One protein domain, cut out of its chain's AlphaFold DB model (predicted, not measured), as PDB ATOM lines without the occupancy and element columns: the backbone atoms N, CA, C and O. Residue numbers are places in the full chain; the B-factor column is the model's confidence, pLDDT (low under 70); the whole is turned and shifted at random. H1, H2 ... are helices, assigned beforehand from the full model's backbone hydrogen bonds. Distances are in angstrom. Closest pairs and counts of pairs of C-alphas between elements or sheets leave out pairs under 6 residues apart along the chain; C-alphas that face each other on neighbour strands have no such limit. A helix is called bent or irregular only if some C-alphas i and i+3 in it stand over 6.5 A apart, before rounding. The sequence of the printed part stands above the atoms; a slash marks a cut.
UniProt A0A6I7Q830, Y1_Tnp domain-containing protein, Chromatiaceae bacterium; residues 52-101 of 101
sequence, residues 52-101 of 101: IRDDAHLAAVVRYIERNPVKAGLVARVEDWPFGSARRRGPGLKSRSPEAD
ATOM      1  N   ILE A  52       9.219   2.240 -15.332       97.69
ATOM      2  CA  ILE A  52       8.473   3.089 -14.394       97.69
ATOM      3  C   ILE A  52       7.182   2.372 -14.004       97.69
ATOM      4  O   ILE A  52       6.453   1.909 -14.870       97.69
ATOM      5  N   ARG A  53       6.926   2.245 -12.699       96.38
ATOM      6  CA  ARG A  53       5.863   1.373 -12.163       96.38
ATOM      7  C   ARG A  53       4.609   2.131 -11.747       96.38
ATOM      8  O   ARG A  53       3.529   1.559 -11.758       96.38
ATOM      9  N   ASP A  54       4.784   3.388 -11.364       97.31
ATOM     10  CA  ASP A  54       3.754   4.254 -10.813       97.31
ATOM     11  C   ASP A  54       4.222   5.722 -10.867       97.31
ATOM     12  O   ASP A  54       5.379   6.027 -11.199       97.31
ATOM     13  N   ASP A  55       3.315   6.633 -10.519       97.50
ATOM     14  CA  ASP A  55       3.548   8.078 -10.534       97.50
ATOM     15  C   ASP A  55       4.600   8.532  -9.510       97.50
ATOM     16  O   ASP A  55       5.329   9.504  -9.740       97.50
ATOM     17  N   ALA A  56       4.729   7.825  -8.383       97.31
ATOM     18  CA  ALA A  56       5.725   8.147  -7.366       97.31
ATOM     19  C   ALA A  56       7.142   7.849  -7.880       97.31
ATOM     20  O   ALA A  56       8.048   8.682  -7.751       97.31
ATOM     21  N   HIS A  57       7.323   6.700  -8.536       97.38
ATOM     22  CA  HIS A  57       8.553   6.312  -9.212       97.38
ATOM     23  C   HIS A  57       8.867   7.272 -10.365       97.38
ATOM     24  O   HIS A  57      10.010   7.722 -10.483       97.38
ATOM     25  N   LEU A  58       7.865   7.662 -11.160       97.38
ATOM     26  CA  LEU A  58       8.017   8.664 -12.216       97.38
ATOM     27  C   LEU A  58       8.577   9.979 -11.656       97.38
ATOM     28  O   LEU A  58       9.615  10.467 -12.112       97.38
ATOM     29  N   ALA A  59       7.936  10.529 -10.621       96.12
ATOM     30  CA  ALA A  59       8.359  11.775  -9.991       96.12
ATOM     31  C   ALA A  59       9.768  11.669  -9.381       96.12
ATOM     32  O   ALA A  59      10.572  12.601  -9.497       96.12
ATOM     33  N   ALA A  60      10.098  10.532  -8.761       96.69
ATOM     34  CA  ALA A  60      11.426  10.276  -8.214       96.69
ATOM     35  C   ALA A  60      12.506  10.239  -9.307       96.69
ATOM     36  O   ALA A  60      13.553  10.872  -9.147       96.69
ATOM     37  N   VAL A  61      12.247   9.568 -10.433       97.75
ATOM     38  CA  VAL A  61      13.182   9.480 -11.567       97.75
ATOM     39  C   VAL A  61      13.382  10.841 -12.222       97.75
ATOM     40  O   VAL A  61      14.519  11.212 -12.504       97.75
ATOM     41  N   VAL A  62      12.319  11.633 -12.391       96.38
ATOM     42  CA  VAL A  62      12.437  13.009 -12.891       96.38
ATOM     43  C   VAL A  62      13.386  13.830 -12.011       96.38
ATOM     44  O   VAL A  62      14.356  14.393 -12.524       96.38
ATOM     45  N   ARG A  63      13.162  13.841 -10.687       95.88
ATOM     46  CA  ARG A  63      14.033  14.558  -9.738       95.88
ATOM     47  C   ARG A  63      15.465  14.035  -9.778       95.88
ATOM     48  O   ARG A  63      16.403  14.827  -9.725       95.88
ATOM     49  N   TYR A  64      15.643  12.718  -9.868       96.75
ATOM     50  CA  TYR A  64      16.960  12.101  -9.982       96.75
ATOM     51  C   TYR A  64      17.706  12.620 -11.217       96.75
ATOM     52  O   TYR A  64      18.824  13.121 -11.086       96.75
ATOM     53  N   ILE A  65      17.095  12.558 -12.405       96.88
ATOM     54  CA  ILE A  65      17.719  12.993 -13.664       96.88
ATOM     55  C   ILE A  65      18.122  14.469 -13.586       96.88
ATOM     56  O   ILE A  65      19.249  14.816 -13.933       96.88
ATOM     57  N   GLU A  66      17.237  15.332 -13.087       95.81
ATOM     58  CA  GLU A  66      17.510  16.768 -12.978       95.81
ATOM     59  C   GLU A  66      18.588  17.115 -11.957       95.81
ATOM     60  O   GLU A  66      19.350  18.052 -12.175       95.81
ATOM     61  N   ARG A  67      18.683  16.363 -10.855       96.69
ATOM     62  CA  ARG A  67      19.693  16.586  -9.811       96.69
ATOM     63  C   ARG A  67      21.076  16.061 -10.185       96.69
ATOM     64  O   ARG A  67      22.046  16.439  -9.536       96.69
ATOM     65  N   ASN A  68      21.204  15.219 -11.213       97.19
ATOM     66  CA  ASN A  68      22.492  14.618 -11.579       97.19
ATOM     67  C   ASN A  68      23.603  15.642 -11.883       97.19
ATOM     68  O   ASN A  68      24.691  15.483 -11.337       97.19
ATOM     69  N   PRO A  69      23.374  16.699 -12.687       96.88
ATOM     70  CA  PRO A  69      24.384  17.729 -12.930       96.88
ATOM     71  C   PRO A  69      24.876  18.424 -11.654       96.88
ATOM     72  O   PRO A  69      26.071  18.681 -11.535       96.88
ATOM     73  N   VAL A  70      23.979  18.667 -10.689       96.81
ATOM     74  CA  VAL A  70      24.324  19.250  -9.379       96.81
ATOM     75  C   VAL A  70      25.130  18.258  -8.547       96.81
ATOM     76  O   VAL A  70      26.199  18.590  -8.049       96.81
ATOM     77  N   LYS A  71      24.668  17.004  -8.456       97.06
ATOM     78  CA  LYS A  71      25.380  15.926  -7.751       97.06
ATOM     79  C   LYS A  71      26.793  15.704  -8.306       97.06
ATOM     80  O   LYS A  71      27.689  15.327  -7.563       97.06
ATOM     81  N   ALA A  72      26.986  15.933  -9.601       96.38
ATOM     82  CA  ALA A  72      28.275  15.835 -10.273       96.38
ATOM     83  C   ALA A  72      29.136  17.109 -10.191       96.38
ATOM     84  O   ALA A  72      30.201  17.145 -10.802       96.38
ATOM     85  N   GLY A  73      28.681  18.157  -9.493       97.00
ATOM     86  CA  GLY A  73      29.417  19.414  -9.337       97.00
ATOM     87  C   GLY A  73      29.535  20.252 -10.615       97.00
ATOM     88  O   GLY A  73      30.385  21.131 -10.682       97.00
ATOM     89  N   LEU A  74      28.716  19.989 -11.641       96.75
ATOM     90  CA  LEU A  74      28.786  20.708 -12.920       96.75
ATOM     91  C   LEU A  74      28.098  22.075 -12.865       96.75
ATOM     92  O   LEU A  74      28.441  22.964 -13.637       96.75
ATOM     93  N   VAL A  75      27.103  22.215 -11.988       96.94
ATOM     94  CA  VAL A  75      26.324  23.436 -11.762       96.94
ATOM     95  C   VAL A  75      25.845  23.497 -10.312       96.94
ATOM     96  O   VAL A  75      25.668  22.455  -9.680       96.94
ATOM     97  N   ALA A  76      25.597  24.701  -9.792       96.88
ATOM     98  CA  ALA A  76      25.083  24.889  -8.433       96.88
ATOM     99  C   ALA A  76      23.580  24.583  -8.323       96.88
ATOM    100  O   ALA A  76      23.120  24.080  -7.298       96.88
ATOM    101  N   ARG A  77      22.805  24.868  -9.377       95.88
ATOM    102  CA  ARG A  77      21.355  24.652  -9.415       95.88
ATOM    103  C   ARG A  77      20.959  23.798 -10.610       95.88
ATOM    104  O   ARG A  77      21.619  23.806 -11.646       95.88
ATOM    105  N   VAL A  78      19.849  23.068 -10.490       95.75
ATOM    106  CA  VAL A  78      19.377  22.177 -11.565       95.75
ATOM    107  C   VAL A  78      18.998  22.948 -12.833       95.75
ATOM    108  O   VAL A  78      19.192  22.439 -13.936       95.75
ATOM    109  N   GLU A  79      18.505  24.183 -12.698       95.56
ATOM    110  CA  GLU A  79      18.105  25.028 -13.830       95.56
ATOM    111  C   GLU A  79      19.297  25.570 -14.630       95.56
ATOM    112  O   GLU A  79      19.146  25.892 -15.810       95.56
ATOM    113  N   ASP A  80      20.481  25.619 -14.017       95.88
ATOM    114  CA  ASP A  80      21.696  26.148 -14.639       95.88
ATOM    115  C   ASP A  80      22.297  25.160 -15.647       95.88
ATOM    116  O   ASP A  80      23.114  25.545 -16.482       95.88
ATOM    117  N   TRP A  81      21.912  23.875 -15.602       95.62
ATOM    118  CA  TRP A  81      22.422  22.884 -16.548       95.62
ATOM    119  C   TRP A  81      21.809  23.107 -17.942       95.62
ATOM    120  O   TRP A  81      20.623  22.818 -18.149       95.62
ATOM    121  N   PRO A  82      22.594  23.542 -18.951       94.12
ATOM    122  CA  PRO A  82      22.047  23.964 -20.242       94.12
ATOM    123  C   PRO A  82      21.416  22.815 -21.035       94.12
ATOM    124  O   PRO A  82      20.552  23.043 -21.880       94.12
ATOM    125  N   PHE A  83      21.814  21.576 -20.737       93.88
ATOM    126  CA  PHE A  83      21.355  20.368 -21.422       93.88
ATOM    127  C   PHE A  83      20.299  19.586 -20.617       93.88
ATOM    128  O   PHE A  83      20.051  18.415 -20.906       93.88
ATOM    129  N   GLY A  84      19.720  20.187 -19.570       93.38
ATOM    130  CA  GLY A  84      18.738  19.559 -18.678       93.38
ATOM    131  C   GLY A  84      17.295  19.968 -18.960       93.38
ATOM    132  O   GLY A  84      17.026  21.030 -19.520       93.38
ATOM    133  N   SER A  85      16.337  19.141 -18.531       93.69
ATOM    134  CA  SER A  85      14.910  19.490 -18.587       93.69
ATOM    135  C   SER A  85      14.522  20.578 -17.584       93.69
ATOM    136  O   SER A  85      13.658  21.386 -17.916       93.69
ATOM    137  N   ALA A  86      15.188  20.660 -16.425       93.50
ATOM    138  CA  ALA A  86      14.933  21.670 -15.391       93.50
ATOM    139  C   ALA A  86      14.996  23.097 -15.940       93.50
ATOM    140  O   ALA A  86      14.078  23.886 -15.730       93.50
ATOM    141  N   ARG A  87      16.013  23.389 -16.761       91.81
ATOM    142  CA  ARG A  87      16.160  24.675 -17.451       91.81
ATOM    143  C   ARG A  87      14.913  25.072 -18.250       91.81
ATOM    144  O   ARG A  87      14.579  26.249 -18.325       91.81
ATOM    145  N   ARG A  88      14.227  24.108 -18.877       86.12
ATOM    146  CA  ARG A  88      13.056  24.364 -19.736       86.12
ATOM    147  C   ARG A  88      11.755  24.555 -18.957       86.12
ATOM    148  O   ARG A  88      10.804  25.067 -19.533       86.12
ATOM    149  N   ARG A  89      11.693  24.148 -17.684       77.94
ATOM    150  CA  ARG A  89      10.481  24.271 -16.856       77.94
ATOM    151  C   ARG A  89      10.311  25.651 -16.215       77.94
ATOM    152  O   ARG A  89       9.211  25.963 -15.771       77.94
ATOM    153  N   GLY A  90      11.370  26.464 -16.181       59.56
ATOM    154  CA  GLY A  90      11.385  27.747 -15.475       59.56
ATOM    155  C   GLY A  90      11.266  27.595 -13.946       59.56
ATOM    156  O   GLY A  90      11.030  26.494 -13.436       59.56
ATOM    157  N   PRO A  91      11.431  28.687 -13.182       55.00
ATOM    158  CA  PRO A  91      11.217  28.682 -11.738       55.00
ATOM    159  C   PRO A  91       9.710  28.588 -11.450       55.00
ATOM    160  O   PRO A  91       9.024  29.601 -11.379       55.00
ATOM    161  N   GLY A  92       9.155  27.379 -11.332       50.41
ATOM    162  CA  GLY A  92       7.707  27.248 -11.111       50.41
ATOM    163  C   GLY A  92       7.177  25.845 -10.847       50.41
ATOM    164  O   GLY A  92       6.251  25.689 -10.054       50.41
ATOM    165  N   LEU A  93       7.792  24.799 -11.404       48.31
ATOM    166  CA  LEU A  93       7.450  23.434 -11.011       48.31
ATOM    167  C   LEU A  93       8.279  23.045  -9.785       48.31
ATOM    168  O   LEU A  93       9.273  22.328  -9.882       48.31
ATOM    169  N   LYS A  94       7.869  23.527  -8.604       41.91
ATOM    170  CA  LYS A  94       8.282  22.890  -7.350       41.91
ATOM    171  C   LYS A  94       7.848  21.435  -7.469       41.91
ATOM    172  O   LYS A  94       6.659  21.138  -7.371       41.91
ATOM    173  N   SER A  95       8.791  20.529  -7.724       46.34
ATOM    174  CA  SER A  95       8.537  19.114  -7.502       46.34
ATOM    175  C   SER A  95       8.033  19.032  -6.067       46.34
ATOM    176  O   SER A  95       8.784  19.403  -5.161       46.34
ATOM    177  N   ARG A  96       6.772  18.639  -5.852       39.78
ATOM    178  CA  ARG A  96       6.324  18.253  -4.517       39.78
ATOM    179  C   ARG A  96       7.283  17.148  -4.092       39.78
ATOM    180  O   ARG A  96       7.284  16.056  -4.664       39.78
ATOM    181  N   SER A  97       8.222  17.503  -3.226       39.69
ATOM    182  CA  SER A  97       9.015  16.516  -2.524       39.69
ATOM    183  C   SER A  97       8.005  15.818  -1.622       39.69
ATOM    184  O   SER A  97       7.289  16.525  -0.914       39.69
ATOM    185  N   PRO A  98       7.874  14.487  -1.653       42.28
ATOM    186  CA  PRO A  98       7.511  13.828  -0.419       42.28
ATOM    187  C   PRO A  98       8.670  14.140   0.527       42.28
ATOM    188  O   PRO A  98       9.828  13.855   0.205       42.28
ATOM    189  N   GLU A  99       8.374  14.867   1.596       37.91
ATOM    190  CA  GLU A  99       9.244  14.931   2.762       37.91
ATOM    191  C   GLU A  99       9.637  13.488   3.103       37.91
ATOM    192  O   GLU A  99       8.792  12.592   3.130       37.91
ATOM    193  N   ALA A 100      10.942  13.252   3.184       38.31
ATOM    194  CA  ALA A 100      11.475  11.994   3.663       38.31
ATOM    195  C   ALA A 100      11.545  12.110   5.186       38.31
ATOM    196  O   ALA A 100      12.291  12.960   5.681       38.31
ATOM    197  N   ASP A 101      10.739  11.296   5.866       33.12
ATOM    198  CA  ASP A 101      11.094  10.721   7.167       33.12
ATOM    199  C   ASP A 101      12.313   9.791   7.013       33.12
ATOM    200  O   ASP A 101      12.423   9.121   5.952       33.12
TER     201      ASP A 101
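Overview. This is residues 52 to 101 of the 101 residues of the protein "Y1_Tnp domain-containing protein" of Chromatiaceae bacterium (UniProt A0A6I7Q830). One long helix, H1, makes one side of the domain; the chain then loops beyond its end through residues 72 to 85 and folds back to the short helix H2, and a tail, residues 90 to 101, runs back toward the end where H1 begins. The printed part has 50 residues, with two named helices, H1 then H2, and no named strand. The class is all helix, though 21 of the 50 residues are in named elements, under half. It is only just compact, close to loose, with a radius of gyration of the C-alphas of 11.4 A and spans of 28 by 22 by 21 A.

Along the chain. H1, residues 55 to 71, begins at C-alpha 55 (3.548, 8.078, -10.534) and measures 23.4 A. It has a kink of 29 degrees near residue 65 and is only just irregular: C-alphas 66 and 69 are 6.9 A apart. H2, residues 86 to 89, ends at C-alpha 89 (10.481, 24.271, -16.856).

Arrangement. H1 and H2 are close but not clearly touching; their closest C-alphas, Glu 66 and Ala 86, are 6.0 A apart. In H1, 11 of 13 O i to N i+4 pairs are within hydrogen-bond range; H2 is too short for such a pair.

Size, cuts and confidence. The C-alphas farthest apart, Pro 82 and Asp 101, are 32.4 A apart. The printed part has no cut, and the link from H1 to H2 is long. Residues 90 to 101 have pLDDT under 70.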